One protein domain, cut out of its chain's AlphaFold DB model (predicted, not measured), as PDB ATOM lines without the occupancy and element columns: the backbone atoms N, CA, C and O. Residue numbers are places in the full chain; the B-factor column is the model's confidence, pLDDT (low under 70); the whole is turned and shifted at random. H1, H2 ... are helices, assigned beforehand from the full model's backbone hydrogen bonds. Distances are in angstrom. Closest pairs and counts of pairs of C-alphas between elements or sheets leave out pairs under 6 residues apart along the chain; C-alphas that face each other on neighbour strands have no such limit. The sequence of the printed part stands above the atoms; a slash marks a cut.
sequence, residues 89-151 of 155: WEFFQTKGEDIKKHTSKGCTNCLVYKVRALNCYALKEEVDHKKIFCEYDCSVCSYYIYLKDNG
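AT A GLANCE: This is residues 89 to 151 of the 155 residues of the protein "DNA-binding protein" of Candidatus Atribacteria bacterium (UniProt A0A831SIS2). Four short helices, H1, H3, H4 and H5, stand in a loose ring, meeting their neighbours in it at few points, and the small helix H2 lies to one side of that ring. The long link from H4 to H5, residues 128 to 141, passes over the same side of the ring as H2. The printed part has 63 residues with five named helices, H1 to H5 in that order along the chain, and no named strand. Its class is all helix, although under half of the residues, 30 of 63, are in named elements. The whole is compact and rounded, with a radius of gyration of the C-alphas of 10.9 A and spans of 26 by 25 by 19 A.

HOW THE PARTS SIT: H1, residues 89 to 94, and H2, residues 99 to 102, only just touch, with 3 pairs of C-alphas within 8 A, and they touch only at the corner by their tight link; their closest C-alphas, Phe 92 and Ile 99, are 5.4 A apart. H3, residues 111 to 114, is close to H1 but not clearly touching, the closest C-alphas being those of Trp 89 and Tyr 113 at 7.5 A. H2 and H3 are apart. H4, residues 120 to 127, is close to H3 but not clearly touching, with the closest C-alphas, Val 112 and Cys 120, 5.8 A apart. H5, residues 142 to 149, is close to H4 but not clearly touching; the C-alphas of Tyr 121 and Tyr 144 are the closest, at 7.4 A, and the lines of the two helices are about perpendicular at 86 degrees. H5 is also close to H1 but not clearly touching, with the closest C-alphas, Phe 91 and Tyr 143, 6.9 A apart and the lines about perpendicular at 85 degrees. H1 and H4 are apart, as are H3 and H5, and H2 is apart from both H4 and H5. In H1 and H5 every O i to N i+4 pair is within hydrogen-bond range, in H4 3 of 4 are, and H2 and H3 are too short for such a pair.

IN THESE COORDINATES: H1 begins at C-alpha 89, at (23.751, 112.900, 13.798), and measures 8.8 A from first to last C-alpha. H2 and H3, four residues each, measure 5.3 A and 5.0 A. H4 runs 10.5 A from C-alpha 120, at (20.780, 105.136, 16.652). H5 runs 10.3 A and ends at C-alpha 149, at (36.486, 100.578, 17.754).

THE WHOLE: The two C-alphas farthest apart, those of Lys 105 and Gly 151, are 29.3 A from each other. The printed part has no cut. The link from H4 to H5, 14 residues, is long; that from H2 to H3 is short, and that from H3 to H4 is tight. The mean pLDDT of the printed part is 80.2, and the model's confidence is low, under 70, at residues 95 to 105, of which 99 to 102 belong to H2.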
ATOM      1  N   TRP A  89      23.908 111.722  14.653       83.62
ATOM      2  CA  TRP A  89      23.751 112.900  13.798       83.62
ATOM      3  C   TRP A  89      24.940 113.861  13.867       83.62
ATOM      4  O   TRP A  89      25.284 114.450  12.846       83.62
ATOM      5  N   GLU A  90      25.590 114.035  15.017       82.44
ATOM      6  CA  GLU A  90      26.826 114.822  15.109       82.44
ATOM      7  C   GLU A  90      27.968 114.120  14.369       82.44
ATOM      8  O   GLU A  90      28.751 114.773  13.674       82.44
ATOM      9  N   PHE A  91      28.060 112.792  14.503       85.25
ATOM     10  CA  PHE A  91      29.087 111.988  13.847       85.25
ATOM     11  C   PHE A  91      28.998 112.139  12.329       85.25
ATOM     12  O   PHE A  91      29.975 112.531  11.689       85.25
ATOM     13  N   PHE A  92      27.813 111.925  11.755       82.25
ATOM     14  CA  PHE A  92      27.631 112.035  10.309       82.25
ATOM     15  C   PHE A  92      27.761 113.467   9.782       82.25
ATOM     16  O   PHE A  92      28.120 113.627   8.626       82.25
ATOM     17  N   GLN A  93      27.549 114.499  10.606       77.56
ATOM     18  CA  GLN A  93      27.786 115.894  10.210       77.56
ATOM     19  C   GLN A  93      29.269 116.270  10.121       77.56
ATOM     20  O   GLN A  93      29.625 117.161   9.356       77.56
ATOM     21  N   THR A  94      30.126 115.641  10.925       71.19
ATOM     22  CA  THR A  94      31.513 116.105  11.125       71.19
ATOM     23  C   THR A  94      32.583 115.130  10.649       71.19
ATOM     24  O   THR A  94      33.684 115.565  10.325       71.19
ATOM     25  N   LYS A  95      32.292 113.826  10.640       67.25
ATOM     26  CA  LYS A  95      33.283 112.755  10.438       67.25
ATOM     27  C   LYS A  95      32.870 111.706   9.401       67.25
ATOM     28  O   LYS A  95      33.692 110.876   9.041       67.25
ATOM     29  N   GLY A  96      31.613 111.694   8.956       62.00
ATOM     30  CA  GLY A  96      31.091 110.620   8.110       62.00
ATOM     31  C   GLY A  96      31.173 110.919   6.613       62.00
ATOM     32  O   GLY A  96      30.439 111.772   6.121       62.00
ATOM     33  N   GLU A  97      31.966 110.146   5.868       58.25
ATOM     34  CA  GLU A  97      31.922 110.124   4.391       58.25
ATOM     35  C   GLU A  97      30.552 109.646   3.863       58.25
ATOM     36  O   GLU A  97      30.096 110.045   2.789       58.25
ATOM     37  N   ASP A  98      29.826 108.871   4.674       61.25
ATOM     38  CA  ASP A  98      28.495 108.335   4.379       61.25
ATOM     39  C   ASP A  98      27.342 109.321   4.633       61.25
ATOM     40  O   ASP A  98      26.178 108.908   4.669       61.25
ATOM     41  N   ILE A  99      27.607 110.626   4.799       58.47
ATOM     42  CA  ILE A  99      26.545 111.604   5.084       58.47
ATOM     43  C   ILE A  99      25.410 111.506   4.059       58.47
ATOM     44  O   ILE A  99      24.249 111.421   4.447       58.47
ATOM     45  N   LYS A 100      25.721 111.371   2.761       57.31
ATOM     46  CA  LYS A 100      24.717 111.242   1.686       57.31
ATOM     47  C   LYS A 100      23.817 110.008   1.846       57.31
ATOM     48  O   LYS A 100      22.664 110.042   1.428       57.31
ATOM     49  N   LYS A 101      24.321 108.945   2.478       60.28
ATOM     50  CA  LYS A 101      23.611 107.677   2.702       60.28
ATOM     51  C   LYS A 101      22.705 107.717   3.936       60.28
ATOM     52  O   LYS A 101      21.643 107.104   3.924       60.28
ATOM     53  N   HIS A 102      23.077 108.477   4.968       65.00
ATOM     54  CA  HIS A 102      22.289 108.644   6.201       65.00
ATOM     55  C   HIS A 102      21.400 109.901   6.219       65.00
ATOM     56  O   HIS A 102      20.581 110.066   7.123       65.00
ATOM     57  N   THR A 103      21.549 110.798   5.238       56.59
ATOM     58  CA  THR A 103      20.836 112.086   5.179       56.59
ATOM     59  C   THR A 103      19.967 112.266   3.940       56.59
ATOM     60  O   THR A 103      19.541 113.390   3.690       56.59
ATOM     61  N   SER A 104      19.598 111.200   3.217       55.16
ATOM     62  CA  SER A 104      18.680 111.316   2.065       55.16
ATOM     63  C   SER A 104      17.394 112.095   2.398       55.16
ATOM     64  O   SER A 104      16.848 112.780   1.539       55.16
ATOM     65  N   LYS A 105      16.959 112.063   3.670       62.47
ATOM     66  CA  LYS A 105      15.867 112.880   4.235       62.47
ATOM     67  C   LYS A 105      16.294 113.824   5.381       62.47
ATOM     68  O   LYS A 105      15.437 114.462   5.985       62.47
ATOM     69  N   GLY A 106      17.594 113.919   5.683       74.88
ATOM     70  CA  GLY A 106      18.185 114.716   6.773       74.88
ATOM     71  C   GLY A 106      18.064 114.093   8.176       74.88
ATOM     72  O   GLY A 106      17.016 113.561   8.545       74.88
ATOM     73  N   CYS A 107      19.118 114.192   9.003       81.00
ATOM     74  CA  CYS A 107      19.111 113.654  10.376       81.00
ATOM     75  C   CYS A 107      18.005 114.256  11.254       81.00
ATOM     76  O   CYS A 107      17.483 113.560  12.117       81.00
ATOM     77  N   THR A 108      17.609 115.507  11.009       84.06
ATOM     78  CA  THR A 108      16.535 116.198  11.743       84.06
ATOM     79  C   THR A 108      15.171 115.521  11.601       84.06
ATOM     80  O   THR A 108      14.314 115.665  12.472       84.06
ATOM     81  N   ASN A 109      14.976 114.745  10.533       83.88
ATOM     82  CA  ASN A 109      13.751 113.992  10.300       83.88
ATOM     83  C   ASN A 109      13.799 112.562  10.849       83.88
ATOM     84  O   ASN A 109      12.744 111.938  10.956       83.88
ATOM     85  N   CYS A 110      14.979 112.061  11.224       86.69
ATOM     86  CA  CYS A 110      15.158 110.713  11.751       86.69
ATOM     87  C   CYS A 110      14.479 110.548  13.117       86.69
ATOM     88  O   CYS A 110      14.542 111.443  13.963       86.69
ATOM     89  N   LEU A 111      13.887 109.372  13.361       87.12
ATOM     90  CA  LEU A 111      13.254 109.033  14.637       87.12
ATOM     91  C   LEU A 111      14.200 109.267  15.820       87.12
ATOM     92  O   LEU A 111      13.799 109.900  16.787       87.12
ATOM     93  N   VAL A 112      15.465 108.852  15.695       89.00
ATOM     94  CA  VAL A 112      16.502 109.018  16.727       89.00
ATOM     95  C   VAL A 112      16.633 110.487  17.151       89.00
ATOM     96  O   VAL A 112      16.676 110.787  18.341       89.00
ATOM     97  N   TYR A 113      16.632 111.410  16.184       87.12
ATOM     98  CA  TYR A 113      16.712 112.847  16.451       87.12
ATOM     99  C   TYR A 113      15.405 113.391  17.037       87.12
ATOM    100  O   TYR A 113      15.431 114.151  18.007       87.12
ATOM    101  N   LYS A 114      14.252 112.983  16.486       87.94
ATOM    102  CA  LYS A 114      12.927 113.443  16.936       87.94
ATOM    103  C   LYS A 114      12.628 113.056  18.381       87.94
ATOM    104  O   LYS A 114      12.095 113.876  19.120       87.94
ATOM    105  N   VAL A 115      13.004 111.845  18.785       87.12
ATOM    106  CA  VAL A 115      12.801 111.352  20.159       87.12
ATOM    107  C   VAL A 115      13.963 111.692  21.090       87.12
ATOM    108  O   VAL A 115      13.932 111.316  22.255       87.12
ATOM    109  N   ARG A 116      14.993 112.391  20.588       83.06
ATOM    110  CA  ARG A 116      16.215 112.727  21.336       83.06
ATOM    111  C   ARG A 116      16.866 111.498  21.984       83.06
ATOM    112  O   ARG A 116      17.381 111.576  23.096       83.06
ATOM    113  N   ALA A 117      16.856 110.370  21.272       85.06
ATOM    114  CA  ALA A 117      17.550 109.166  21.709       85.06
ATOM    115  C   ALA A 117      19.064 109.412  21.770       85.06
ATOM    116  O   ALA A 117      19.598 110.212  21.000       85.06
ATOM    117  N   LEU A 118      19.758 108.683  22.651       81.69
ATOM    118  CA  LEU A 118      21.203 108.824  22.855       81.69
ATOM    119  C   LEU A 118      21.982 108.692  21.538       81.69
ATOM    120  O   LEU A 118      22.840 109.512  21.226       81.69
ATOM    121  N   ASN A 119      21.672 107.660  20.758       88.06
ATOM    122  CA  ASN A 119      22.129 107.474  19.387       88.06
ATOM    123  C   ASN A 119      21.285 106.384  18.701       88.06
ATOM    124  O   ASN A 119      20.407 105.779  19.318       88.06
ATOM    125  N   CYS A 120      21.535 106.132  17.413       88.31
ATOM    126  CA  CYS A 120      20.780 105.136  16.652       88.31
ATOM    127  C   CYS A 120      20.981 103.698  17.151       88.31
ATOM    128  O   CYS A 120      20.064 102.895  17.021       88.31
ATOM    129  N   TYR A 121      22.143 103.375  17.726       89.12
ATOM    130  CA  TYR A 121      22.426 102.037  18.243       89.12
ATOM    131  C   TYR A 121      21.675 101.768  19.548       89.12
ATOM    132  O   TYR A 121      21.002 100.756  19.664       89.12
ATOM    133  N   ALA A 122      21.710 102.712  20.491       86.94
ATOM    134  CA  ALA A 122      20.969 102.616  21.744       86.94
ATOM    135  C   ALA A 122      19.465 102.430  21.497       86.94
ATOM    136  O   ALA A 122      18.835 101.603  22.137       86.94
ATOM    137  N   LEU A 123      18.895 103.152  20.523       88.38
ATOM    138  CA  LEU A 123      17.488 102.961  20.164       88.38
ATOM    139  C   LEU A 123      17.236 101.584  19.525       88.38
ATOM    140  O   LEU A 123      16.236 100.948  19.833       88.38
ATOM    141  N   LYS A 124      18.139 101.118  18.653       89.75
ATOM    142  CA  LYS A 124      18.053  99.797  18.014       89.75
ATOM    143  C   LYS A 124      18.008  98.661  19.046       89.75
ATOM    144  O   LYS A 124      17.276  97.711  18.820       89.75
ATOM    145  N   GLU A 125      18.752  98.735  20.147       88.31
ATOM    146  CA  GLU A 125      18.727  97.673  21.171       88.31
ATOM    147  C   GLU A 125      17.352  97.531  21.848       88.31
ATOM    148  O   GLU A 125      16.955  96.426  22.200       88.31
ATOM    149  N   GLU A 126      16.579  98.617  21.940       88.81
ATOM    150  CA  GLU A 126      15.247  98.605  22.559       88.81
ATOM    151  C   GLU A 126      14.131  98.194  21.592       88.81
ATOM    152  O   GLU A 126      13.171  97.525  21.973       88.81
ATOM    153  N   VAL A 127      14.213  98.638  20.332       89.88
ATOM    154  CA  VAL A 127      13.104  98.489  19.372       89.88
ATOM    155  C   VAL A 127      13.466  97.717  18.113       89.88
ATOM    156  O   VAL A 127      12.643  97.668  17.202       89.88
ATOM    157  N   ASP A 128      14.650  97.105  18.050       87.69
ATOM    158  CA  ASP A 128      15.267  96.574  16.830       87.69
ATOM    159  C   ASP A 128      15.483  97.672  15.755       87.69
ATOM    160  O   ASP A 128      14.999  98.799  15.859       87.69
ATOM    161  N   HIS A 129      16.267  97.414  14.705       86.19
ATOM    162  CA  HIS A 129      16.690  98.483  13.789       86.19
ATOM    163  C   HIS A 129      15.526  99.114  13.003       86.19
ATOM    164  O   HIS A 129      15.569 100.298  12.667       86.19
ATOM    165  N   LYS A 130      14.501  98.324  12.657       87.31
ATOM    166  CA  LYS A 130      13.291  98.689  11.876       87.31
ATOM    167  C   LYS A 130      13.498  99.351  10.505       87.31
ATOM    168  O   LYS A 130      12.537  99.490   9.760       87.31
ATOM    169  N   LYS A 131      14.722  99.751  10.155       85.69
ATOM    170  CA  LYS A 131      15.143 100.328   8.870       85.69
ATOM    171  C   LYS A 131      14.277 101.501   8.359       85.69
ATOM    172  O   LYS A 131      14.199 101.741   7.164       85.69
ATOM    173  N   ILE A 132      13.665 102.278   9.262       82.75
ATOM    174  CA  ILE A 132      12.722 103.363   8.900       82.75
ATOM    175  C   ILE A 132      13.431 104.563   8.241       82.75
ATOM    176  O   ILE A 132      12.915 105.160   7.300       82.75
ATOM    177  N   PHE A 133      14.608 104.941   8.751       82.00
ATOM    178  CA  PHE A 133      15.407 106.081   8.256       82.00
ATOM    179  C   PHE A 133      16.833 105.702   7.849       82.00
ATOM    180  O   PHE A 133      17.565 106.524   7.307       82.00
ATOM    181  N   CYS A 134      17.235 104.472   8.146       81.50
ATOM    182  CA  CYS A 134      18.539 103.927   7.825       81.50
ATOM    183  C   CYS A 134      18.304 102.555   7.205       81.50
ATOM    184  O   CYS A 134      17.859 101.647   7.895       81.50
ATOM    185  N   GLU A 135      18.568 102.405   5.913       79.94
ATOM    186  CA  GLU A 135      18.351 101.136   5.199       79.94
ATOM    187  C   GLU A 135      19.555 100.186   5.327       79.94
ATOM    188  O   GLU A 135      19.450  98.986   5.071       79.94
ATOM    189  N   TYR A 136      20.688 100.723   5.781       78.44
ATOM    190  CA  TYR A 136      21.966 100.031   5.877       78.44
ATOM    191  C   TYR A 136      22.050  99.120   7.094       78.44
ATOM    192  O   TYR A 136      21.516  99.424   8.164       78.44
ATOM    193  N   ASP A 137      22.794  98.030   6.929       85.75
ATOM    194  CA  ASP A 137      23.161  97.150   8.028       85.75
ATOM    195  C   ASP A 137      24.255  97.779   8.898       85.75
ATOM    196  O   ASP A 137      25.173  98.446   8.412       85.75
ATOM    197  N   CYS A 138      24.176  97.555  10.213       86.75
ATOM    198  CA  CYS A 138      25.130  98.141  11.153       86.75
ATOM    199  C   CYS A 138      26.570  97.677  10.893       86.75
ATOM    200  O   CYS A 138      27.493  98.454  11.108       86.75
ATOM    201  N   SER A 139      26.778  96.457  10.384       85.00
ATOM    202  CA  SER A 139      28.111  95.895  10.115       85.00
ATOM    203  C   SER A 139      28.952  96.723   9.140       85.00
ATOM    204  O   SER A 139      30.176  96.669   9.208       85.00
ATOM    205  N   VAL A 140      28.307  97.499   8.266       86.62
ATOM    206  CA  VAL A 140      28.960  98.374   7.280       86.62
ATOM    207  C   VAL A 140      28.795  99.861   7.609       86.62
ATOM    208  O   VAL A 140      29.184 100.721   6.827       86.62
ATOM    209  N   CYS A 141      28.196 100.188   8.756       86.25
ATOM    210  CA  CYS A 141      27.927 101.561   9.160       86.25
ATOM    211  C   CYS A 141      29.157 102.178   9.837       86.25
ATOM    212  O   CYS A 141      29.560 101.747  10.918       86.25
ATOM    213  N   SER A 142      29.690 103.258   9.258       87.50
ATOM    214  CA  SER A 142      30.838 103.997   9.800       87.50
ATOM    215  C   SER A 142      30.647 104.440  11.257       87.50
ATOM    216  O   SER A 142      31.592 104.424  12.042       87.50
ATOM    217  N   TYR A 143      29.418 104.784  11.657       87.12
ATOM    218  CA  TYR A 143      29.126 105.135  13.047       87.12
ATOM    219  C   TYR A 143      29.153 103.922  13.981       87.12
ATOM    220  O   TYR A 143      29.685 104.008  15.083       87.12
ATOM    221  N   TYR A 144      28.617 102.780  13.546       88.19
ATOM    222  CA  TYR A 144      28.666 101.548  14.331       88.19
ATOM    223  C   TYR A 144      30.106 101.059  14.511       88.19
ATOM    224  O   TYR A 144      30.499 100.721  15.625       88.19
ATOM    225  N   ILE A 145      30.909 101.098  13.444       86.88
ATOM    226  CA  ILE A 145      32.343 100.786  13.492       86.88
ATOM    227  C   ILE A 145      33.051 101.742  14.458       86.88
ATOM    228  O   ILE A 145      33.754 101.287  15.351       86.88
ATOM    229  N   TYR A 146      32.777 103.050  14.380       85.31
ATOM    230  CA  TYR A 146      33.304 104.024  15.340       85.31
ATOM    231  C   TYR A 146      32.930 103.683  16.791       85.31
ATOM    232  O   TYR A 146      33.793 103.734  17.669       85.31
ATOM    233  N   LEU A 147      31.671 103.318  17.058       84.06
ATOM    234  CA  LEU A 147      31.254 102.901  18.396       84.06
ATOM    235  C   LEU A 147      31.997 101.641  18.854       84.06
ATOM    236  O   LEU A 147      32.452 101.592  19.997       84.06
ATOM    237  N   LYS A 148      32.159 100.657  17.964       84.44
ATOM    238  CA  LYS A 148      32.856  99.395  18.229       84.44
ATOM    239  C   LYS A 148      34.340  99.610  18.525       84.44
ATOM    240  O   LYS A 148      34.818  99.184  19.571       84.44
ATOM    241  N   ASP A 149      35.043 100.323  17.652       81.56
ATOM    242  CA  ASP A 149      36.486 100.578  17.754       81.56
ATOM    243  C   ASP A 149      36.846 101.389  19.004       81.56
ATOM    244  O   ASP A 149      37.955 101.291  19.532       81.56
ATOM    245  N   ASN A 150      35.896 102.184  19.505       72.88
ATOM    246  CA  ASN A 150      36.054 102.973  20.723       72.88
ATOM    247  C   ASN A 150      35.423 102.320  21.966       72.88
ATOM    248  O   ASN A 150      35.401 102.949  23.022       72.88
ATOM    249  N   GLY A 151      34.946 101.073  21.869       70.19
ATOM    250  CA  GLY A 151      34.441 100.295  23.005       70.19
ATOM    251  C   GLY A 151      33.124 100.801  23.600       70.19
ATOM    252  O   GLY A 151      32.842 100.536  24.761       70.19
TER     253      GLY A 151